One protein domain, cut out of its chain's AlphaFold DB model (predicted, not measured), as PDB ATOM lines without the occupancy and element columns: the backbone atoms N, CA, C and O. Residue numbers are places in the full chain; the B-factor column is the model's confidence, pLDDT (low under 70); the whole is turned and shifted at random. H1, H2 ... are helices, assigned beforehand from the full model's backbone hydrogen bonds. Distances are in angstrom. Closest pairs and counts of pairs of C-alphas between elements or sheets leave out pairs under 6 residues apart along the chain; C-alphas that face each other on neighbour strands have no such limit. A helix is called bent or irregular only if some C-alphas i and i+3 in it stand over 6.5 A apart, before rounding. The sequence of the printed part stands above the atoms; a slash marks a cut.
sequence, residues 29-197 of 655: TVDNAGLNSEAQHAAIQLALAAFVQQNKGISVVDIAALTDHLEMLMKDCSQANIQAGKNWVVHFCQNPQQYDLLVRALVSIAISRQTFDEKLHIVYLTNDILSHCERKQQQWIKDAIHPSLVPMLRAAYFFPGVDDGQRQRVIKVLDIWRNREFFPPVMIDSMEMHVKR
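Overview. This is residues 29 to 197 of the 655 residues of the protein "CID domain-containing protein" of Linnemannia elongata AG-77 (UniProt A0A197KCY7). Eight helices make a slab of two layers: H1, H4, H6 and H8 stand side by side in one row, and H5 and H7 pack along the other side of that row. The hairpin of H2 and H3 completes the second layer, with H3 steeply tilted to H5. The printed part has 169 residues with eight named helices, H1 to H8 in chain order, and no named strand; the class is all helix. It is compact, with a radius of gyration of the C-alphas of 15.7 A, and spans 46 by 42 by 26 A.

Arrangement. H1, residues 29 to 54, touches H4, residues 96 to 112, at a shallow tilt of 3 degrees, opposite ways; the closest C-alphas are those of Ala 47 and Ala 105, 5.2 A. H4 touches H6, residues 139 to 157, the same way at a shallow tilt of 6 degrees, with C-alphas 107 and 152 closest at 5.3 A. Residues 150 to 157 of H6 touch H8, residues 185 to 196, at a shallow tilt of 30 degrees; the C-alphas of Arg 154 and Val 195 are closest at 5.1 A. The hub is H5, residues 116 to 135, which touches five helices. It touches H6 at a shallow tilt of 16 degrees, closest at C-alphas 119 and 156, 5.3 A. H5 and H7, residues 164 to 179, only just touch, with 3 pairs of C-alphas within 8 A, the closest those of Leu 120 and Val 170, 7.3 A. H3, residues 79 to 92, touches H5 at a steep tilt of 55 degrees, C-alphas 82 and 125 closest at 5.6 A. H2, residues 60 to 75, forms a hairpin with H3, C-alphas 73 and 81 closest at 5.3 A. H4 to H8 form an up and down bundle, each helix running against the one before it. H1 and H8 are apart. Every O i to N i+4 pair is within hydrogen-bond range in H1, H2, H3, H4 and H8; in H5 it is 15 of 16, in H6 10 of 15, in H7 10 of 12.

Along the chain. H1 runs 37.1 A from C-alpha 29 at (7.114, 35.680, -44.666). H5 measures 28.7 A, H6 26.2 A and H4 24.4 A. H6 is irregular, with C-alphas 144 and 147 7.1 A apart, and has a kink of 50 degrees near residue 147. H8 ends at C-alpha 196, (25.393, 41.015, -21.587).

Size, cuts and confidence. The C-alphas of Thr 29 and Gln 137 are the two farthest apart, 49.3 A. The printed part has no cut and no long link. Mean pLDDT of the printed part is 90.0; residues 29 to 36 are under 70.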
ATOM      1  N   THR A  29       6.994  35.640 -46.137       56.50
ATOM      2  CA  THR A  29       7.114  35.680 -44.666       56.50
ATOM      3  C   THR A  29       6.331  34.579 -43.953       56.50
ATOM      4  O   THR A  29       6.791  34.123 -42.908       56.50
ATOM      5  N   VAL A  30       5.202  34.105 -44.499       58.81
ATOM      6  CA  VAL A  30       4.484  32.944 -43.939       58.81
ATOM      7  C   VAL A  30       5.281  31.664 -44.195       58.81
ATOM      8  O   VAL A  30       5.509  30.890 -43.267       58.81
ATOM      9  N   ASP A  31       5.778  31.489 -45.421       57.69
ATOM     10  CA  ASP A  31       6.515  30.292 -45.832       57.69
ATOM     11  C   ASP A  31       7.823  30.141 -45.020       57.69
ATOM     12  O   ASP A  31       8.105  29.075 -44.470       57.69
ATOM     13  N   ASN A  32       8.579  31.235 -44.827       57.09
ATOM     14  CA  ASN A  32       9.767  31.242 -43.957       57.09
ATOM     15  C   ASN A  32       9.433  30.997 -42.473       57.09
ATOM     16  O   ASN A  32      10.224  30.370 -41.767       57.09
ATOM     17  N   ALA A  33       8.286  31.475 -41.976       58.50
ATOM     18  CA  ALA A  33       7.870  31.225 -40.596       58.50
ATOM     19  C   ALA A  33       7.524  29.743 -40.362       58.50
ATOM     20  O   ALA A  33       7.914  29.186 -39.333       58.50
ATOM     21  N   GLY A  34       6.862  29.096 -41.329       57.81
ATOM     22  CA  GLY A  34       6.586  27.657 -41.312       57.81
ATOM     23  C   GLY A  34       7.868  26.824 -41.282       57.81
ATOM     24  O   GLY A  34       8.077  26.057 -40.343       57.81
ATOM     25  N   LEU A  35       8.773  27.057 -42.240       57.28
ATOM     26  CA  LEU A  35      10.063  26.358 -42.338       57.28
ATOM     27  C   LEU A  35      10.915  26.503 -41.064       57.28
ATOM     28  O   LEU A  35      11.502  25.532 -40.590       57.28
ATOM     29  N   ASN A  36      10.956  27.700 -40.469       66.69
ATOM     30  CA  ASN A  36      11.686  27.939 -39.222       66.69
ATOM     31  C   ASN A  36      11.047  27.197 -38.029       66.69
ATOM     32  O   ASN A  36      11.758  26.666 -37.182       66.69
ATOM     33  N   SER A  37       9.712  27.107 -37.974       72.31
ATOM     34  CA  SER A  37       9.003  26.332 -36.946       72.31
ATOM     35  C   SER A  37       9.263  24.824 -37.070       72.31
ATOM     36  O   SER A  37       9.470  24.148 -36.061       72.31
ATOM     37  N   GLU A  38       9.273  24.286 -38.291       74.06
ATOM     38  CA  GLU A  38       9.537  22.867 -38.548       74.06
ATOM     39  C   GLU A  38      10.991  22.494 -38.221       74.06
ATOM     40  O   GLU A  38      11.232  21.550 -37.464       74.06
ATOM     41  N   ALA A  39      11.960  23.295 -38.679       76.75
ATOM     42  CA  ALA A  39      13.378  23.110 -38.368       76.75
ATOM     43  C   ALA A  39      13.669  23.156 -36.855       76.75
ATOM     44  O   ALA A  39      14.537  22.440 -36.357       76.75
ATOM     45  N   GLN A  40      12.924  23.964 -36.096       74.00
ATOM     46  CA  GLN A  40      13.050  24.035 -34.640       74.00
ATOM     47  C   GLN A  40      12.392  22.858 -33.926       74.00
ATOM     48  O   GLN A  40      12.973  22.351 -32.966       74.00
ATOM     49  N   HIS A  41      11.232  22.383 -34.391       75.44
ATOM     50  CA  HIS A  41      10.659  21.135 -33.886       75.44
ATOM     51  C   HIS A  41      11.626  19.969 -34.138       75.44
ATOM     52  O   HIS A  41      11.920  19.220 -33.210       75.44
ATOM     53  N   ALA A  42      12.228  19.888 -35.330       81.00
ATOM     54  CA  ALA A  42      13.283  18.925 -35.638       81.00
ATOM     55  C   ALA A  42      14.523  19.085 -34.732       81.00
ATOM     56  O   ALA A  42      15.032  18.089 -34.230       81.00
ATOM     57  N   ALA A  43      14.980  20.309 -34.444       80.00
ATOM     58  CA  ALA A  43      16.107  20.554 -33.535       80.00
ATOM     59  C   ALA A  43      15.808  20.156 -32.072       80.00
ATOM     60  O   ALA A  43      16.676  19.618 -31.385       80.00
ATOM     61  N   ILE A  44      14.575  20.376 -31.603       79.31
ATOM     62  CA  ILE A  44      14.091  19.942 -30.283       79.31
ATOM     63  C   ILE A  44      14.015  18.412 -30.222       79.31
ATOM     64  O   ILE A  44      14.545  17.816 -29.286       79.31
ATOM     65  N   GLN A  45      13.419  17.778 -31.236       79.81
ATOM     66  CA  GLN A  45      13.352  16.320 -31.371       79.81
ATOM     67  C   GLN A  45      14.756  15.703 -31.442       79.81
ATOM     68  O   GLN A  45      15.008  14.707 -30.779       79.81
ATOM     69  N   LEU A  46      15.704  16.318 -32.159       83.19
ATOM     70  CA  LEU A  46      17.095  15.864 -32.239       83.19
ATOM     71  C   LEU A  46      17.830  16.002 -30.895       83.19
ATOM     72  O   LEU A  46      18.536  15.082 -30.490       83.19
ATOM     73  N   ALA A  47      17.643  17.112 -30.175       83.12
ATOM     74  CA  ALA A  47      18.227  17.305 -28.846       83.12
ATOM     75  C   ALA A  47      17.677  16.296 -27.821       83.12
ATOM     76  O   ALA A  47      18.434  15.755 -27.014       83.12
ATOM     77  N   LEU A  48      16.374  16.004 -27.881       81.69
ATOM     78  CA  LEU A  48      15.729  14.985 -27.054       81.69
ATOM     79  C   LEU A  48      16.133  13.565 -27.480       81.69
ATOM     80  O   LEU A  48      16.408  12.741 -26.617       81.69
ATOM     81  N   ALA A  49      16.264  13.275 -28.775       81.69
ATOM     82  CA  ALA A  49      16.728  11.981 -29.276       81.69
ATOM     83  C   ALA A  49      18.193  11.708 -28.901       81.69
ATOM     84  O   ALA A  49      18.514  10.603 -28.470       81.69
ATOM     85  N   ALA A  50      19.072  12.714 -28.977       84.00
ATOM     86  CA  ALA A  50      20.441  12.619 -28.472       84.00
ATOM     87  C   ALA A  50      20.460  12.369 -26.953       84.00
ATOM     88  O   ALA A  50      21.217  11.522 -26.476       84.00
ATOM     89  N   PHE A  51      19.577  13.032 -26.195       86.06
ATOM     90  CA  PHE A  51      19.376  12.752 -24.773       86.06
ATOM     91  C   PHE A  51      18.903  11.302 -24.535       86.06
ATOM     92  O   PHE A  51      19.507  10.622 -23.708       86.06
ATOM     93  N   VAL A  52      17.926  10.777 -25.290       83.06
ATOM     94  CA  VAL A  52      17.491   9.361 -25.218       83.06
ATOM     95  C   VAL A  52      18.649   8.400 -25.501       83.06
ATOM     96  O   VAL A  52      18.891   7.486 -24.720       83.06
ATOM     97  N   GLN A  53      19.379   8.604 -26.599       83.06
ATOM     98  CA  GLN A  53      20.445   7.698 -27.043       83.06
ATOM     99  C   GLN A  53      21.634   7.651 -26.072       83.06
ATOM    100  O   GLN A  53      22.277   6.610 -25.934       83.06
ATOM    101  N   GLN A  54      21.938   8.767 -25.401       83.81
ATOM    102  CA  GLN A  54      23.100   8.879 -24.516       83.81
ATOM    103  C   GLN A  54      22.762   8.576 -23.039       83.81
ATOM    104  O   GLN A  54      23.649   8.163 -22.288       83.81
ATOM    105  N   ASN A  55      21.493   8.680 -22.612       82.94
ATOM    106  CA  ASN A  55      21.065   8.326 -21.249       82.94
ATOM    107  C   ASN A  55      20.819   6.824 -21.070       82.94
ATOM    108  O   ASN A  55      19.692   6.329 -21.094       82.94
ATOM    109  N   LYS A  56      21.889   6.094 -20.757       79.44
ATOM    110  CA  LYS A  56      21.777   4.724 -20.245       79.44
ATOM    111  C   LYS A  56      21.083   4.746 -18.872       79.44
ATOM    112  O   LYS A  56      21.587   5.363 -17.936       79.44
ATOM    113  N   GLY A  57      19.939   4.065 -18.754       78.94
ATOM    114  CA  GLY A  57      19.233   3.841 -17.481       78.94
ATOM    115  C   GLY A  57      17.947   4.646 -17.240       78.94
ATOM    116  O   GLY A  57      17.342   4.469 -16.188       78.94
ATOM    117  N   ILE A  58      17.499   5.482 -18.182       83.56
ATOM    118  CA  ILE A  58      16.156   6.101 -18.164       83.56
ATOM    119  C   ILE A  58      15.339   5.462 -19.297       83.56
ATOM    120  O   ILE A  58      15.892   5.225 -20.373       83.56
ATOM    121  N   SER A  59      14.055   5.136 -19.093       83.19
ATOM    122  CA  SER A  59      13.263   4.511 -20.162       83.19
ATOM    123  C   SER A  59      12.815   5.534 -21.213       83.19
ATOM    124  O   SER A  59      12.606   6.710 -20.919       83.19
ATOM    125  N   VAL A  60      12.605   5.077 -22.453       83.19
ATOM    126  CA  VAL A  60      12.098   5.933 -23.545       83.19
ATOM    127  C   VAL A  60      10.728   6.536 -23.196       83.19
ATOM    128  O   VAL A  60      10.450   7.675 -23.560       83.19
ATOM    129  N   VAL A  61       9.900   5.811 -22.433       82.25
ATOM    130  CA  VAL A  61       8.581   6.277 -21.970       82.25
ATOM    131  C   VAL A  61       8.722   7.408 -20.949       82.25
ATOM    132  O   VAL A  61       8.002   8.402 -21.034       82.25
ATOM    133  N   ASP A  62       9.688   7.319 -20.033       86.06
ATOM    134  CA  ASP A  62       9.950   8.402 -19.078       86.06
ATOM    135  C   ASP A  62      10.435   9.666 -19.802       86.06
ATOM    136  O   ASP A  62      10.035  10.771 -19.444       86.06
ATOM    137  N   ILE A  63      11.257   9.533 -20.848       83.44
ATOM    138  CA  ILE A  63      11.760  10.685 -21.618       83.44
ATOM    139  C   ILE A  63      10.669  11.289 -22.523       83.44
ATOM    140  O   ILE A  63      10.614  12.512 -22.689       83.44
ATOM    141  N   ALA A  64       9.736  10.478 -23.032       86.12
ATOM    142  CA  ALA A  64       8.506  10.995 -23.632       86.12
ATOM    143  C   ALA A  64       7.718  11.835 -22.607       86.12
ATOM    144  O   ALA A  64       7.387  12.985 -22.887       86.12
ATOM    145  N   ALA A  65       7.566  11.349 -21.369       89.06
ATOM    146  CA  ALA A  65       6.926  12.124 -20.309       89.06
ATOM    147  C   ALA A  65       7.692  13.419 -19.952       89.06
ATOM    148  O   ALA A  65       7.055  14.424 -19.640       89.06
ATOM    149  N   LEU A  66       9.034  13.472 -20.017       89.00
ATOM    150  CA  LEU A  66       9.768  14.750 -19.910       89.00
ATOM    151  C   LEU A  66       9.342  15.723 -21.019       89.00
ATOM    152  O   LEU A  66       9.137  16.908 -20.753       89.00
ATOM    153  N   THR A  67       9.199  15.221 -22.245       88.75
ATOM    154  CA  THR A  67       8.793  16.014 -23.412       88.75
ATOM    155  C   THR A  67       7.404  16.620 -23.203       88.75
ATOM    156  O   THR A  67       7.252  17.833 -23.354       88.75
ATOM    157  N   ASP A  68       6.436  15.834 -22.719       90.94
ATOM    158  CA  ASP A  68       5.091  16.311 -22.364       90.94
ATOM    159  C   ASP A  68       5.128  17.425 -21.302       90.94
ATOM    160  O   ASP A  68       4.488  18.471 -21.451       90.94
ATOM    161  N   HIS A  69       5.917  17.244 -20.235       92.31
ATOM    162  CA  HIS A  69       6.073  18.255 -19.184       92.31
ATOM    163  C   HIS A  69       6.702  19.553 -19.708       92.31
ATOM    164  O   HIS A  69       6.288  20.643 -19.302       92.31
ATOM    165  N   LEU A  70       7.679  19.456 -20.615       91.19
ATOM    166  CA  LEU A  70       8.290  20.616 -21.260       91.19
ATOM    167  C   LEU A  70       7.302  21.311 -22.207       91.19
ATOM    168  O   LEU A  70       7.223  22.537 -22.187       91.19
ATOM    169  N   GLU A  71       6.495  20.574 -22.971       90.81
ATOM    170  CA  GLU A  71       5.433  21.156 -23.798       90.81
ATOM    171  C   GLU A  71       4.363  21.879 -22.974       90.81
ATOM    172  O   GLU A  71       3.977  22.997 -23.324       90.81
ATOM    173  N   MET A  72       3.897  21.283 -21.872       92.81
ATOM    174  CA  MET A  72       2.967  21.948 -20.954       92.81
ATOM    175  C   MET A  72       3.577  23.228 -20.376       92.81
ATOM    176  O   MET A  72       2.898  24.250 -20.323       92.81
ATOM    177  N   LEU A  73       4.863  23.206 -20.011       94.06
ATOM    178  CA  LEU A  73       5.593  24.375 -19.512       94.06
ATOM    179  C   LEU A  73       5.746  25.489 -20.568       94.06
ATOM    180  O   LEU A  73       5.753  26.669 -20.216       94.06
ATOM    181  N   MET A  74       5.869  25.152 -21.856       92.31
ATOM    182  CA  MET A  74       5.886  26.158 -22.929       92.31
ATOM    183  C   MET A  74       4.505  26.796 -23.116       92.31
ATOM    184  O   MET A  74       4.415  28.013 -23.256       92.31
ATOM    185  N   LYS A  75       3.438  25.986 -23.065       91.38
ATOM    186  CA  LYS A  75       2.039  26.426 -23.222       91.38
ATOM    187  C   LYS A  75       1.540  27.245 -22.020       91.38
ATOM    188  O   LYS A  75       0.808  28.212 -22.207       91.38
ATOM    189  N   ASP A  76       1.942  26.879 -20.804       91.69
ATOM    190  CA  ASP A  76       1.614  27.570 -19.553       91.69
ATOM    191  C   ASP A  76       2.748  27.431 -18.520       91.69
ATOM    192  O   ASP A  76       3.061  26.338 -18.042       91.69
ATOM    193  N   CYS A  77       3.320  28.558 -18.094       94.94
ATOM    194  CA  CYS A  77       4.364  28.610 -17.069       94.94
ATOM    195  C   CYS A  77       3.801  28.606 -15.635       94.94
ATOM    196  O   CYS A  77       4.254  29.353 -14.758       94.94
ATOM    197  N   SER A  78       2.796  27.774 -15.369       96.06
ATOM    198  CA  SER A  78       2.261  27.615 -14.023       96.06
ATOM    199  C   SER A  78       3.261  26.943 -13.085       96.06
ATOM    200  O   SER A  78       4.110  26.134 -13.470       96.06
ATOM    201  N   GLN A  79       3.111  27.232 -11.790       95.31
ATOM    202  CA  GLN A  79       3.889  26.576 -10.741       95.31
ATOM    203  C   GLN A  79       3.736  25.044 -10.791       95.31
ATOM    204  O   GLN A  79       4.690  24.342 -10.468       95.31
ATOM    205  N   ALA A  80       2.577  24.525 -11.215       95.94
ATOM    206  CA  ALA A  80       2.350  23.092 -11.380       95.94
ATOM    207  C   ALA A  80       3.288  22.489 -12.440       95.94
ATOM    208  O   ALA A  80       4.015  21.548 -12.131       95.94
ATOM    209  N   ASN A  81       3.346  23.086 -13.635       96.31
ATOM    210  CA  ASN A  81       4.175  22.600 -14.741       96.31
ATOM    211  C   ASN A  81       5.676  22.689 -14.409       96.31
ATOM    212  O   ASN A  81       6.411  21.723 -14.624       96.31
ATOM    213  N   ILE A  82       6.117  23.785 -13.771       96.19
ATOM    214  CA  ILE A  82       7.495  23.916 -13.258       96.19
ATOM    215  C   ILE A  82       7.799  22.809 -12.236       96.19
ATOM    216  O   ILE A  82       8.820  22.131 -12.352       96.19
ATOM    217  N   GLN A  83       6.930  22.602 -11.235       96.12
ATOM    218  CA  GLN A  83       7.164  21.571 -10.220       96.12
ATOM    219  C   GLN A  83       7.176  20.164 -10.816       96.12
ATOM    220  O   GLN A  83       7.974  19.351 -10.358       96.12
ATOM    221  N   ALA A  84       6.335  19.879 -11.810       96.12
ATOM    222  CA  ALA A  84       6.245  18.571 -12.444       96.12
ATOM    223  C   ALA A  84       7.514  18.240 -13.250       96.12
ATOM    224  O   ALA A  84       8.163  17.238 -12.956       96.12
ATOM    225  N   GLY A  85       7.961  19.133 -14.144       95.81
ATOM    226  CA  GLY A  85       9.228  18.960 -14.870       95.81
ATOM    227  C   GLY A  85      10.440  18.855 -13.932       95.81
ATOM    228  O   GLY A  85      11.270  17.960 -14.070       95.81
ATOM    229  N   LYS A  86      10.510  19.700 -12.896       95.31
ATOM    230  CA  LYS A  86      11.578  19.639 -11.883       95.31
ATOM    231  C   LYS A  86      11.498  18.373 -11.011       95.31
ATOM    232  O   LYS A  86      12.527  17.896 -10.544       95.31
ATOM    233  N   ASN A  87      10.307  17.820 -10.759       95.62
ATOM    234  CA  ASN A  87      10.148  16.543 -10.048       95.62
ATOM    235  C   ASN A  87      10.628  15.373 -10.916       95.62
ATOM    236  O   ASN A  87      11.325  14.508 -10.397       95.62
ATOM    237  N   TRP A  88      10.301  15.376 -12.214       95.31
ATOM    238  CA  TRP A  88      10.802  14.392 -13.178       95.31
ATOM    239  C   TRP A  88      12.334  14.371 -13.178       95.31
ATOM    240  O   TRP A  88      12.938  13.327 -12.949       95.31
ATOM    241  N   VAL A  89      12.964  15.543 -13.316       94.25
ATOM    242  CA  VAL A  89      14.432  15.674 -13.333       94.25
ATOM    243  C   VAL A  89      15.064  15.094 -12.069       94.25
ATOM    244  O   VAL A  89      15.970  14.278 -12.161       94.25
ATOM    245  N   VAL A  90      14.548  15.445 -10.889       92.50
ATOM    246  CA  VAL A  90      15.067  14.944  -9.602       92.50
ATOM    247  C   VAL A  90      14.844  13.434  -9.409       92.50
ATOM    248  O   VAL A  90      15.569  12.811  -8.637       92.50
ATOM    249  N   HIS A  91      13.857  12.840 -10.082       93.00
ATOM    250  CA  HIS A  91      13.558  11.409  -9.999       93.00
ATOM    251  C   HIS A  91      14.453  10.566 -10.925       93.00
ATOM    252  O   HIS A  91      15.017   9.559 -10.493       93.00
ATOM    253  N   PHE A  92      14.590  10.981 -12.187       90.75
ATOM    254  CA  PHE A  92      15.243  10.192 -13.236       90.75
ATOM    255  C   PHE A  92      16.709  10.572 -13.490       90.75
ATOM    256  O   PHE A  92      17.500   9.704 -13.858       90.75
ATOM    257  N   CYS A  93      17.108  11.825 -13.250       91.06
ATOM    258  CA  CYS A  93      18.513  12.228 -13.292       91.06
ATOM    259  C   CYS A  93      19.128  12.061 -11.896       91.06
ATOM    260  O   CYS A  93      18.879  12.849 -10.980       91.06
ATOM    261  N   GLN A  94      19.941  11.017 -11.745       88.81
ATOM    262  CA  GLN A  94      20.607  10.625 -10.499       88.81
ATOM    263  C   GLN A  94      22.139  10.734 -10.602       88.81
ATOM    264  O   GLN A  94      22.801  10.971  -9.595       88.81
ATOM    265  N   ASN A  95      22.694  10.637 -11.817       88.44
ATOM    266  CA  ASN A  95      24.136  10.640 -12.093       88.44
ATOM    267  C   ASN A  95      24.605  11.937 -12.795       88.44
ATOM    268  O   ASN A  95      23.841  12.505 -13.582       88.44
ATOM    269  N   PRO A  96      25.874  12.374 -12.626       88.00
ATOM    270  CA  PRO A  96      26.424  13.571 -13.282       88.00
ATOM    271  C   PRO A  96      26.243  13.612 -14.804       88.00
ATOM    272  O   PRO A  96      25.829  14.636 -15.340       88.00
ATOM    273  N   GLN A  97      26.466  12.487 -15.493       88.44
ATOM    274  CA  GLN A  97      26.274  12.381 -16.946       88.44
ATOM    275  C   GLN A  97      24.820  12.646 -17.368       88.44
ATOM    276  O   GLN A  97      24.585  13.286 -18.386       88.44
ATOM    277  N   GLN A  98      23.838  12.214 -16.573       90.00
ATOM    278  CA  GLN A  98      22.422  12.426 -16.886       90.00
ATOM    279  C   GLN A  98      22.045  13.910 -16.759       90.00
ATOM    280  O   GLN A  98      21.282  14.417 -17.578       90.00
ATOM    281  N   TYR A  99      22.622  14.628 -15.785       91.69
ATOM    282  CA  TYR A  99      22.462  16.083 -15.664       91.69
ATOM    283  C   TYR A  99      23.173  16.850 -16.782       91.69
ATOM    284  O   TYR A  99      22.572  17.745 -17.363       91.69
ATOM    285  N   ASP A 100      24.411  16.496 -17.125       89.56
ATOM    286  CA  ASP A 100      25.140  17.111 -18.243       89.56
ATOM    287  C   ASP A 100      24.355  16.977 -19.566       89.56
ATOM    288  O   ASP A 100      24.063  17.975 -20.228       89.56
ATOM    289  N   LEU A 101      23.890  15.765 -19.890       90.56
ATOM    290  CA  LEU A 101      23.041  15.509 -21.058       90.56
ATOM    291  C   LEU A 101      21.708  16.275 -20.994       90.56
ATOM    292  O   LEU A 101      21.301  16.875 -21.992       90.56
ATOM    293  N   LEU A 102      21.035  16.287 -19.837       92.12
ATOM    294  CA  LEU A 102      19.769  17.007 -19.643       92.12
ATOM    295  C   LEU A 102      19.942  18.497 -19.915       92.12
ATOM    296  O   LEU A 102      19.137  19.103 -20.617       92.12
ATOM    297  N   VAL A 103      20.972  19.109 -19.339       91.88
ATOM    298  CA  VAL A 103      21.129  20.562 -19.382       91.88
ATOM    299  C   VAL A 103      21.608  20.999 -20.771       91.88
ATOM    300  O   VAL A 103      21.153  22.036 -21.252       91.88
ATOM    301  N   ARG A 104      22.398  20.177 -21.481       90.62
ATOM    302  CA  ARG A 104      22.655  20.351 -22.926       90.62
ATOM    303  C   ARG A 104      21.355  20.334 -23.735       90.62
ATOM    304  O   ARG A 104      21.135  21.240 -24.536       90.62
ATOM    305  N   ALA A 105      20.462  19.372 -23.488       91.19
ATOM    306  CA  ALA A 105      19.158  19.325 -24.151       91.19
ATOM    307  C   ALA A 105      18.296  20.559 -23.816       91.19
ATOM    308  O   ALA A 105      17.732  21.169 -24.722       91.19
ATOM    309  N   LEU A 106      18.257  21.004 -22.552       93.94
ATOM    310  CA  LEU A 106      17.564  22.235 -22.146       93.94
ATOM    311  C   LEU A 106      18.155  23.495 -22.805       93.94
ATOM    312  O   LEU A 106      17.393  24.395 -23.151       93.94
ATOM    313  N   VAL A 107      19.474  23.569 -23.025       93.88
ATOM    314  CA  VAL A 107      20.114  24.657 -23.792       93.88
ATOM    315  C   VAL A 107      19.667  24.631 -25.250       93.88
ATOM    316  O   VAL A 107      19.208  25.659 -25.744       93.88
ATOM    317  N   SER A 108      19.734  23.481 -25.926       91.12
ATOM    318  CA  SER A 108      19.274  23.349 -27.315       91.12
ATOM    319  C   SER A 108      17.797  23.721 -27.455       91.12
ATOM    320  O   SER A 108      17.444  24.526 -28.311       91.12
ATOM    321  N   ILE A 109      16.943  23.250 -26.539       90.75
ATOM    322  CA  ILE A 109      15.525  23.620 -26.490       90.75
ATOM    323  C   ILE A 109      15.368  25.133 -26.279       90.75
ATOM    324  O   ILE A 109      14.633  25.769 -27.030       90.75
ATOM    325  N   ALA A 110      16.069  25.743 -25.315       93.31
ATOM    326  CA  ALA A 110      16.009  27.187 -25.075       93.31
ATOM    327  C   ALA A 110      16.496  28.014 -26.278       93.31
ATOM    328  O   ALA A 110      15.949  29.086 -26.548       93.31
ATOM    329  N   ILE A 111      17.477  27.532 -27.043       91.31
ATOM    330  CA  ILE A 111      17.921  28.168 -28.291       91.31
ATOM    331  C   ILE A 111      16.820  28.077 -29.360       91.31
ATOM    332  O   ILE A 111      16.504  29.100 -29.971       91.31
ATOM    333  N   SER A 112      16.158  26.926 -29.510       89.12
ATOM    334  CA  SER A 112      15.164  26.659 -30.564       89.12
ATOM    335  C   SER A 112      13.778  27.311 -30.403       89.12
ATOM    336  O   SER A 112      13.008  27.263 -31.351       89.12
ATOM    337  N   ARG A 113      13.400  27.901 -29.258       89.19
ATOM    338  CA  ARG A 113      12.036  28.476 -29.067       89.19
ATOM    339  C   ARG A 113      11.793  29.801 -29.814       89.19
ATOM    340  O   ARG A 113      12.711  30.618 -29.885       89.19
ATOM    341  N   GLN A 114      10.563  30.058 -30.276       88.94
ATOM    342  CA  GLN A 114      10.200  31.263 -31.054       88.94
ATOM    343  C   GLN A 114       9.747  32.463 -30.220       88.94
ATOM    344  O   GLN A 114       9.544  33.539 -30.777       88.94
ATOM    345  N   THR A 115       9.547  32.320 -28.910       92.00
ATOM    346  CA  THR A 115       9.123  33.442 -28.061       92.00
ATOM    347  C   THR A 115      10.073  33.675 -26.894       92.00
ATOM    348  O   THR A 115      10.678  32.748 -26.353       92.00
ATOM    349  N   PHE A 116      10.189  34.936 -26.472       95.12
ATOM    350  CA  PHE A 116      10.953  35.304 -25.281       95.12
ATOM    351  C   PHE A 116      10.457  34.566 -24.029       95.12
ATOM    352  O   PHE A 116      11.271  34.083 -23.240       95.12
ATOM    353  N   ASP A 117       9.136  34.471 -23.850       95.06
ATOM    354  CA  ASP A 117       8.558  33.868 -22.653       95.06
ATOM    355  C   ASP A 117       8.826  32.347 -22.609       95.06
ATOM    356  O   ASP A 117       9.335  31.888 -21.594       95.06
ATOM    357  N   GLU A 118       8.695  31.583 -23.707       94.06
ATOM    358  CA  GLU A 118       9.134  30.168 -23.755       94.06
ATOM    359  C   GLU A 118      10.600  29.978 -23.314       94.06
ATOM    360  O   GLU A 118      10.907  29.098 -22.504       94.06
ATOM    361  N   LYS A 119      11.522  30.818 -23.813       94.88
ATOM    362  CA  LYS A 119      12.939  30.765 -23.407       94.88
ATOM    363  C   LYS A 119      13.096  31.042 -21.909       94.88
ATOM    364  O   LYS A 119      13.862  30.363 -21.225       94.88
ATOM    365  N   LEU A 120      12.342  32.009 -21.386       96.06
ATOM    366  CA  LEU A 120      12.315  32.350 -19.966       96.06
ATOM    367  C   LEU A 120      11.698  31.228 -19.107       96.06
ATOM    368  O   LEU A 120      12.152  31.018 -17.984       96.06
ATOM    369  N   HIS A 121      10.734  30.459 -19.625       96.50
ATOM    370  CA  HIS A 121      10.150  29.309 -18.926       96.50
ATOM    371  C   HIS A 121      11.194  28.193 -18.704       96.50
ATOM    372  O   HIS A 121      11.262  27.630 -17.610       96.50
ATOM    373  N   ILE A 122      12.074  27.924 -19.683       96.38
ATOM    374  CA  ILE A 122      13.206  26.985 -19.516       96.38
ATOM    375  C   ILE A 122      14.224  27.504 -18.480       96.38
ATOM    376  O   ILE A 122      14.713  26.735 -17.645       96.38
ATOM    377  N   VAL A 123      14.497  28.815 -18.464       96.81
ATOM    378  CA  VAL A 123      15.336  29.450 -17.428       96.81
ATOM    379  C   VAL A 123      14.704  29.303 -16.034       96.81
ATOM    380  O   VAL A 123      15.408  28.997 -15.072       96.81
ATOM    381  N   TYR A 124      13.381  29.460 -15.904       97.31
ATOM    382  CA  TYR A 124      12.675  29.267 -14.633       97.31
ATOM    383  C   TYR A 124      12.689  27.810 -14.151       97.31
ATOM    384  O   TYR A 124      12.930  27.584 -12.964       97.31
ATOM    385  N   LEU A 125      12.517  26.827 -15.043       97.25
ATOM    386  CA  LEU A 125      12.689  25.406 -14.711       97.25
ATOM    387  C   LEU A 125      14.105  25.125 -14.187       97.25
ATOM    388  O   LEU A 125      14.268  24.517 -13.131       97.25
ATOM    389  N   THR A 126      15.125  25.636 -14.878       96.25
ATOM    390  CA  THR A 126      16.538  25.465 -14.503       96.25
ATOM    391  C   THR A 126      16.857  26.126 -13.158       96.25
ATOM    392  O   THR A 126      17.537  25.539 -12.316       96.25
ATOM    393  N   ASN A 127      16.286  27.304 -12.887       96.31
ATOM    394  CA  ASN A 127      16.342  27.949 -11.574       96.31
ATOM    395  C   ASN A 127      15.683  27.106 -10.463       96.31
ATOM    396  O   ASN A 127      16.173  27.104  -9.330       96.31
ATOM    397  N   ASP A 128      14.584  26.404 -10.747       96.00
ATOM    398  CA  ASP A 128      13.900  25.563  -9.756       96.00
ATOM    399  C   ASP A 128      14.651  24.245  -9.488       96.00
ATOM    400  O   ASP A 128      14.655  23.761  -8.351       96.00
ATOM    401  N   ILE A 129      15.361  23.720 -10.495       95.31
ATOM    402  CA  ILE A 129      16.312  22.604 -10.361       95.31
ATOM    403  C   ILE A 129      17.503  23.036  -9.490       95.31
ATOM    404  O   ILE A 129      17.731  22.422  -8.451       95.31
ATOM    405  N   LEU A 130      18.179  24.152  -9.802       94.81
ATOM    406  CA  LEU A 130      19.231  24.728  -8.941       94.81
ATOM    407  C   LEU A 130      18.733  24.955  -7.501       94.81
ATOM    408  O   LEU A 130      19.396  24.583  -6.531       94.81
ATOM    409  N   SER A 131      17.512  25.484  -7.357       95.00
ATOM    410  CA  SER A 131      16.847  25.672  -6.061       95.00
ATOM    411  C   SER A 131      16.502  24.359  -5.348       95.00
ATOM    412  O   SER A 131      16.212  24.389  -4.151       95.00
ATOM    413  N   HIS A 132      16.472  23.209  -6.025       94.06
ATOM    414  CA  HIS A 132      16.392  21.893  -5.389       94.06
ATOM    415  C   HIS A 132      17.772  21.440  -4.912       94.06
ATOM    416  O   HIS A 132      17.930  21.139  -3.729       94.06
ATOM    417  N   CYS A 133      18.760  21.445  -5.809       92.94
ATOM    418  CA  CYS A 133      20.112  20.951  -5.560       92.94
ATOM    419  C   CYS A 133      20.786  21.690  -4.396       92.94
ATOM    420  O   CYS A 133      21.362  21.045  -3.523       92.94
ATOM    421  N   GLU A 134      20.616  23.015  -4.298       93.69
ATOM    422  CA  GLU A 134      21.104  23.796  -3.153       93.69
ATOM    423  C   GLU A 134      20.442  23.368  -1.833       93.69
ATOM    424  O   GLU A 134      21.115  23.103  -0.838       93.69
ATOM    425  N   ARG A 135      19.111  23.209  -1.805       93.69
ATOM    426  CA  ARG A 135      18.395  22.743  -0.597       93.69
ATOM    427  C   ARG A 135      18.739  21.303  -0.206       93.69
ATOM    428  O   ARG A 135      18.407  20.886   0.902       93.69
ATOM    429  N   LYS A 136      19.375  20.548  -1.102       93.38
ATOM    430  CA  LYS A 136      19.916  19.205  -0.870       93.38
ATOM    431  C   LYS A 136      21.437  19.181  -0.678       93.38
ATOM    432  O   LYS A 136      21.973  18.106  -0.441       93.38
ATOM    433  N   GLN A 137      22.115  20.330  -0.775       91.81
ATOM    434  CA  GLN A 137      23.578  20.463  -0.762       91.81
ATOM    435  C   GLN A 137      24.301  19.576  -1.799       91.81
ATOM    436  O   GLN A 137      25.451  19.182  -1.626       91.81
ATOM    437  N   GLN A 138      23.638  19.300  -2.925       91.31
ATOM    438  CA  GLN A 138      24.187  18.541  -4.050       91.31
ATOM    439  C   GLN A 138      25.000  19.472  -4.960       91.31
ATOM    440  O   GLN A 138      24.593  19.771  -6.084       91.31
ATOM    441  N   GLN A 139      26.136  19.963  -4.453       90.88
ATOM    442  CA  GLN A 139      26.960  20.961  -5.151       90.88
ATOM    443  C   GLN A 139      27.433  20.458  -6.531       90.88
ATOM    444  O   GLN A 139      27.334  21.201  -7.501       90.88
ATOM    445  N   TRP A 140      27.734  19.158  -6.672       91.25
ATOM    446  CA  TRP A 140      28.085  18.534  -7.960       91.25
ATOM    447  C   TRP A 140      27.029  18.714  -9.067       91.25
ATOM    448  O   TRP A 140      27.374  18.723 -10.248       91.25
ATOM    449  N   ILE A 141      25.743  18.885  -8.720       91.50
ATOM    450  CA  ILE A 141      24.699  19.177  -9.715       91.50
ATOM    451  C   ILE A 141      24.782  20.643 -10.163       91.50
ATOM    452  O   ILE A 141      24.573  20.926 -11.342       91.50
ATOM    453  N   LYS A 142      25.136  21.583  -9.270       91.38
ATOM    454  CA  LYS A 142      25.439  22.963  -9.686       91.38
ATOM    455  C   LYS A 142      26.623  22.979 -10.644       91.38
ATOM    456  O   LYS A 142      26.537  23.658 -11.660       91.38
ATOM    457  N   ASP A 143      27.676  22.220 -10.346       90.81
ATOM    458  CA  ASP A 143      28.891  22.156 -11.168       90.81
ATOM    459  C   ASP A 143      28.594  21.597 -12.571       90.81
ATOM    460  O   ASP A 143      29.072  22.141 -13.564       90.81
ATOM    461  N   ALA A 144      27.722  20.585 -12.674       90.88
ATOM    462  CA  ALA A 144      27.242  20.051 -13.952       90.88
ATOM    463  C   ALA A 144      26.321  21.027 -14.721       90.88
ATOM    464  O   ALA A 144      26.382  21.111 -15.946       90.88
ATOM    465  N   ILE A 145      25.470  21.789 -14.021       91.88
ATOM    466  CA  ILE A 145      24.572  22.785 -14.634       91.88
ATOM    467  C   ILE A 145      25.343  24.045 -15.082       91.88
ATOM    468  O   ILE A 145      25.016  24.638 -16.114       91.88
ATOM    469  N   HIS A 146      26.351  24.468 -14.313       92.44
ATOM    470  CA  HIS A 146      27.022  25.769 -14.399       92.44
ATOM    471  C   HIS A 146      27.475  26.179 -15.820       92.44
ATOM    472  O   HIS A 146      27.098  27.282 -16.239       92.44
ATOM    473  N   PRO A 147      28.198  25.345 -16.604       92.38
ATOM    474  CA  PRO A 147      28.682  25.723 -17.940       92.38
ATOM    475  C   PRO A 147      27.564  26.133 -18.912       92.38
ATOM    476  O   PRO A 147      27.759  26.974 -19.789       92.38
ATOM    477  N   SER A 148      26.375  25.564 -18.728       93.44
ATOM    478  CA  SER A 148      25.224  25.712 -19.619       93.44
ATOM    479  C   SER A 148      24.309  26.894 -19.272       93.44
ATOM    480  O   SER A 148      23.475  27.294 -20.091       93.44
ATOM    481  N   LEU A 149      24.475  27.508 -18.094       94.94
ATOM    482  CA  LEU A 149      23.647  28.640 -17.657       94.94
ATOM    483  C   LEU A 149      23.833  29.874 -18.541       94.94
ATOM    484  O   LEU A 149      22.856  30.520 -18.918       94.94
ATOM    485  N   VAL A 150      25.075  30.190 -18.917       96.00
ATOM    486  CA  VAL A 150      25.380  31.355 -19.761       96.00
ATOM    487  C   VAL A 150      24.774  31.216 -21.169       96.00
ATOM    488  O   VAL A 150      24.066  32.142 -21.570       96.00
ATOM    489  N   PRO A 151      24.945  30.102 -21.917       94.88
ATOM    490  CA  PRO A 151      24.227  29.866 -23.174       94.88
ATOM    491  C   PRO A 151      22.704  30.034 -23.065       94.88
ATOM    492  O   PRO A 151      22.105  30.744 -23.875       94.88
ATOM    493  N   MET A 152      22.082  29.450 -22.036       95.12
ATOM    494  CA  MET A 152      20.630  29.503 -21.832       95.12
ATOM    495  C   MET A 152      20.127  30.930 -21.555       95.12
ATOM    496  O   MET A 152      19.173  31.396 -22.180       95.12
ATOM    497  N   LEU A 153      20.801  31.659 -20.659       96.62
ATOM    498  CA  LEU A 153      20.468  33.050 -20.343       96.62
ATOM    499  C   LEU A 153      20.711  33.977 -21.544       96.62
ATOM    500  O   LEU A 153      19.896  34.863 -21.796       96.62
ATOM    501  N   ARG A 154      21.777  33.755 -22.330       95.69
ATOM    502  CA  ARG A 154      22.041  34.494 -23.580       95.69
ATOM    503  C   ARG A 154      20.936  34.289 -24.614       95.69
ATOM    504  O   ARG A 154      20.546  35.266 -25.251       95.69
ATOM    505  N   ALA A 155      20.417  33.068 -24.762       94.00
ATOM    506  CA  ALA A 155      19.333  32.770 -25.698       94.00
ATOM    507  C   ALA A 155      18.060  33.576 -25.382       94.00
ATOM    508  O   ALA A 155      17.427  34.099 -26.299       94.00
ATOM    509  N   ALA A 156      17.713  33.738 -24.099       95.81
ATOM    510  CA  ALA A 156      16.614  34.606 -23.670       95.81
ATOM    511  C   ALA A 156      16.961  36.106 -23.781       95.81
ATOM    512  O   ALA A 156      16.140  36.902 -24.231       95.81
ATOM    513  N   TYR A 157      18.179  36.506 -23.395       96.62
ATOM    514  CA  TYR A 157      18.599  37.912 -23.350       96.62
ATOM    515  C   TYR A 157      18.750  38.551 -24.741       96.62
ATOM    516  O   TYR A 157      18.429  39.724 -24.915       96.62
ATOM    517  N   PHE A 158      19.221  37.804 -25.744       94.56
ATOM    518  CA  PHE A 158      19.426  38.298 -27.115       94.56
ATOM    519  C   PHE A 158      18.338  37.882 -28.112       94.56
ATOM    520  O   PHE A 158      18.525  38.063 -29.314       94.56
ATOM    521  N   PHE A 159      17.198  37.364 -27.649       94.06
ATOM    522  CA  PHE A 159      16.086  37.068 -28.551       94.06
ATOM    523  C   PHE A 159      15.610  38.355 -29.286       94.06
ATOM    524  O   PHE A 159      15.594  39.436 -28.679       94.06
ATOM    525  N   PRO A 160      15.274  38.300 -30.593       90.75
ATOM    526  CA  PRO A 160      14.824  39.473 -31.344       90.75
ATOM    527  C   PRO A 160      13.559  40.121 -30.766       90.75
ATOM    528  O   PRO A 160      12.675  39.450 -30.245       90.75
ATOM    529  N   GLY A 161      13.470  41.451 -30.857       88.12
ATOM    530  CA  GLY A 161      12.317  42.219 -30.364       88.12
ATOM    531  C   GLY A 161      12.218  42.381 -28.839       88.12
ATOM    532  O   GLY A 161      11.296  43.045 -28.376       88.12
ATOM    533  N   VAL A 162      13.153  41.822 -28.060       93.00
ATOM    534  CA  VAL A 162      13.133  41.879 -26.586       93.00
ATOM    535  C   VAL A 162      13.466  43.272 -26.051       93.00
ATOM    536  O   VAL A 162      14.560  43.796 -26.309       93.00
ATOM    537  N   ASP A 163      12.559  43.820 -25.239       94.31
ATOM    538  CA  ASP A 163      12.709  45.121 -24.577       94.31
ATOM    539  C   ASP A 163      13.573  45.062 -23.298       94.31
ATOM    540  O   ASP A 163      13.930  43.994 -22.788       94.31
ATOM    541  N   ASP A 164      13.930  46.226 -22.749       93.94
ATOM    542  CA  ASP A 164      14.712  46.290 -21.510       93.94
ATOM    543  C   ASP A 164      13.962  45.711 -20.298       93.94
ATOM    544  O   ASP A 164      14.585  45.158 -19.391       93.94
ATOM    545  N   GLY A 165      12.627  45.766 -20.279       95.75
ATOM    546  CA  GLY A 165      11.808  45.182 -19.215       95.75
ATOM    547  C   GLY A 165      11.902  43.654 -19.166       95.75
ATOM    548  O   GLY A 165      11.973  43.071 -18.080       95.75
ATOM    549  N   GLN A 166      11.947  43.011 -20.332       95.69
ATOM    550  CA  GLN A 166      12.153  41.583 -20.547       95.69
ATOM    551  C   GLN A 166      13.615  41.183 -20.302       95.69
ATOM    552  O   GLN A 166      13.851  40.238 -19.546       95.69
ATOM    553  N   ARG A 167      14.604  41.950 -20.794       95.88
ATOM    554  CA  ARG A 167      16.033  41.778 -20.428       95.88
ATOM    555  C   ARG A 167      16.216  41.764 -18.911       95.88
ATOM    556  O   ARG A 167      16.884  40.885 -18.369       95.88
ATOM    557  N   GLN A 168      15.550  42.677 -18.207       96.94
ATOM    558  CA  GLN A 168      15.559  42.748 -16.744       96.94
ATOM    559  C   GLN A 168      14.826  41.583 -16.053       96.94
ATOM    560  O   GLN A 168      15.059  41.360 -14.868       96.94
ATOM    561  N   ARG A 169      13.980  40.790 -16.734       96.81
ATOM    562  CA  ARG A 169      13.490  39.510 -16.176       96.81
ATOM    563  C   ARG A 169      14.603  38.460 -16.138       96.81
ATOM    564  O   ARG A 169      14.701  37.743 -15.150       96.81
ATOM    565  N   VAL A 170      15.459  38.416 -17.163       97.31
ATOM    566  CA  VAL A 170      16.619  37.508 -17.221       97.31
ATOM    567  C   VAL A 170      17.661  37.895 -16.165       97.31
ATOM    568  O   VAL A 170      18.099  37.041 -15.400       97.31
ATOM    569  N   ILE A 171      17.994  39.187 -16.039       97.06
ATOM    570  CA  ILE A 171      18.937  39.668 -15.006       97.06
ATOM    571  C   ILE A 171      18.414  39.398 -13.584       97.06
ATOM    572  O   ILE A 171      19.181  38.964 -12.730       97.06
ATOM    573  N   LYS A 172      17.101  39.514 -13.335       97.31
ATOM    574  CA  LYS A 172      16.508  39.150 -12.033       97.31
ATOM    575  C   LYS A 172      16.732  37.693 -11.625       97.31
ATOM    576  O   LYS A 172      16.692  37.409 -10.432       97.31
ATOM    577  N   VAL A 173      16.965  36.772 -12.563       97.25
ATOM    578  CA  VAL A 173      17.313  35.381 -12.229       97.25
ATOM    579  C   VAL A 173      18.746  35.301 -11.689       97.25
ATOM    580  O   VAL A 173      18.961  34.682 -10.649       97.25
ATOM    581  N   LEU A 174      19.697  36.019 -12.302       96.69
ATOM    582  CA  LEU A 174      21.056  36.180 -11.766       96.69
ATOM    583  C   LEU A 174      21.041  36.861 -10.387       96.69
ATOM    584  O   LEU A 174      21.719  36.397  -9.472       96.69
ATOM    585  N   ASP A 175      20.208  37.888 -10.189       96.62
ATOM    586  CA  ASP A 175      20.027  38.505  -8.868       96.62
ATOM    587  C   ASP A 175      19.419  37.539  -7.844       96.62
ATOM    588  O   ASP A 175      19.800  37.579  -6.677       96.62
ATOM    589  N   ILE A 176      18.496  36.652  -8.227       96.19
ATOM    590  CA  ILE A 176      17.976  35.616  -7.318       96.19
ATOM    591  C   ILE A 176      19.094  34.656  -6.898       96.19
ATOM    592  O   ILE A 176      19.150  34.287  -5.727       96.19
ATOM    593  N   TRP A 177      20.001  34.285  -7.805       96.19
ATOM    594  CA  TRP A 177      21.145  33.423  -7.488       96.19
ATOM    595  C   TRP A 177      22.181  34.139  -6.612       96.19
ATOM    596  O   TRP A 177      22.638  33.555  -5.631       96.19
ATOM    597  N   ARG A 178      22.464  35.422  -6.885       95.25
ATOM    598  CA  ARG A 178      23.305  36.316  -6.065       95.25
ATOM    599  C   ARG A 178      22.754  36.460  -4.639       95.25
ATOM    600  O   ARG A 178      23.470  36.230  -3.676       95.25
ATOM    601  N   ASN A 179      21.462  36.773  -4.499       95.88
ATOM    602  CA  ASN A 179      20.789  36.975  -3.204       95.88
ATOM    603  C   ASN A 179      20.499  35.675  -2.428       95.88
ATOM    604  O   ASN A 179      20.064  35.740  -1.279       95.88
ATOM    605  N   ARG A 180      20.677  34.503  -3.049       94.69
ATOM    606  CA  ARG A 180      20.562  33.183  -2.402       94.69
ATOM    607  C   ARG A 180      21.901  32.464  -2.258       94.69
ATOM    608  O   ARG A 180      21.899  31.306  -1.857       94.69
ATOM    609  N   GLU A 181      23.001  33.128  -2.612       93.38
ATOM    610  CA  GLU A 181      24.371  32.606  -2.519       93.38
ATOM    611  C   GLU A 181      24.583  31.283  -3.292       93.38
ATOM    612  O   GLU A 181      25.513  30.531  -3.017       93.38
ATOM    613  N   PHE A 182      23.759  31.025  -4.324       93.19
ATOM    614  CA  PHE A 182      23.847  29.816  -5.161       93.19
ATOM    615  C   PHE A 182      25.217  29.687  -5.835       93.19
ATOM    616  O   PHE A 182      25.720  28.576  -6.013       93.19
ATOM    617  N   PHE A 183      25.809  30.827  -6.194       94.25
ATOM    618  CA  PHE A 183      27.146  30.958  -6.755       94.25
ATOM    619  C   PHE A 183      27.845  32.168  -6.107       94.25
ATOM    620  O   PHE A 183      27.157  33.124  -5.729       94.25
ATOM    621  N   PRO A 184      29.189  32.184  -6.000       94.56
ATOM    622  CA  PRO A 184      29.925  33.337  -5.484       94.56
ATOM    623  C   PRO A 184      29.625  34.623  -6.277       94.56
ATOM    624  O   PRO A 184      29.466  34.542  -7.498       94.56
ATOM    625  N   PRO A 185      29.628  35.822  -5.656       94.31
ATOM    626  CA  PRO A 185      29.335  37.077  -6.356       94.31
ATOM    627  C   PRO A 185      30.176  37.283  -7.623       94.31
ATOM    628  O   PRO A 185      29.612  37.523  -8.681       94.31
ATOM    629  N   VAL A 186      31.490  37.036  -7.558       95.62
ATOM    630  CA  VAL A 186      32.418  37.132  -8.707       95.62
ATOM    631  C   VAL A 186      32.017  36.210  -9.871       95.62
ATOM    632  O   VAL A 186      32.192  36.561 -11.038       95.62
ATOM    633  N   MET A 187      31.445  35.038  -9.574       94.94
ATOM    634  CA  MET A 187      30.938  34.109 -10.584       94.94
ATOM    635  C   MET A 187      29.637  34.630 -11.210       94.94
ATOM    636  O   MET A 187      29.507  34.584 -12.431       94.94
ATOM    637  N   ILE A 188      28.717  35.198 -10.417       96.62
ATOM    638  CA  ILE A 188      27.526  35.879 -10.954       96.62
ATOM    639  C   ILE A 188      27.921  37.093 -11.801       96.62
ATOM    640  O   ILE A 188      27.372  37.272 -12.882       96.62
ATOM    641  N   ASP A 189      28.876  37.909 -11.357       95.81
ATOM    642  CA  ASP A 189      29.331  39.105 -12.072       95.81
ATOM    643  C   ASP A 189      29.960  38.724 -13.427       95.81
ATOM    644  O   ASP A 189      29.682  39.351 -14.453       95.81
ATOM    645  N   SER A 190      30.731  37.630 -13.451       96.44
ATOM    646  CA  SER A 190      31.244  37.015 -14.679       96.44
ATOM    647  C   SER A 190      30.110  36.503 -15.579       96.44
ATOM    648  O   SER A 190      30.047  36.876 -16.753       96.44
ATOM    649  N   MET A 191      29.151  35.731 -15.049       96.25
ATOM    650  CA  MET A 191      27.965  35.303 -15.806       96.25
ATOM    651  C   MET A 191      27.193  36.498 -16.377       96.25
ATOM    652  O   MET A 191      26.802  36.472 -17.537       96.25
ATOM    653  N   GLU A 192      26.998  37.563 -15.601       96.06
ATOM    654  CA  GLU A 192      26.267  38.763 -16.004       96.06
ATOM    655  C   GLU A 192      26.998  39.515 -17.129       96.06
ATOM    656  O   GLU A 192      26.367  39.922 -18.109       96.06
ATOM    657  N   MET A 193      28.329  39.621 -17.056       95.81
ATOM    658  CA  MET A 193      29.173  40.116 -18.149       95.81
ATOM    659  C   MET A 193      29.044  39.238 -19.404       95.81
ATOM    660  O   MET A 193      28.795  39.749 -20.499       95.81
ATOM    661  N   HIS A 194      29.169  37.915 -19.266       95.12
ATOM    662  CA  HIS A 194      29.073  36.976 -20.385       95.12
ATOM    663  C   HIS A 194      27.655  36.877 -20.978       95.12
ATOM    664  O   HIS A 194      27.521  36.600 -22.171       95.12
ATOM    665  N   VAL A 195      26.600  37.154 -20.208       95.88
ATOM    666  CA  VAL A 195      25.212  37.251 -20.694       95.88
ATOM    667  C   VAL A 195      24.962  38.574 -21.415       95.88
ATOM    668  O   VAL A 195      24.277  38.570 -22.432       95.88
ATOM    669  N   LYS A 196      25.548  39.689 -20.957       94.69
ATOM    670  CA  LYS A 196      25.393  41.015 -21.587       94.69
ATOM    671  C   LYS A 196      26.317  41.272 -22.781       94.69
ATOM    672  O   LYS A 196      26.023  42.160 -23.578       94.69
ATOM    673  N   ARG A 197      27.422  40.531 -22.936       92.69
ATOM    674  CA  ARG A 197      28.336  40.651 -24.090       92.69
ATOM    675  C   ARG A 197      27.570  40.374 -25.397       92.69
ATOM    676  O   ARG A 197      27.075  39.254 -25.539       92.69
TER     677      ARG A 197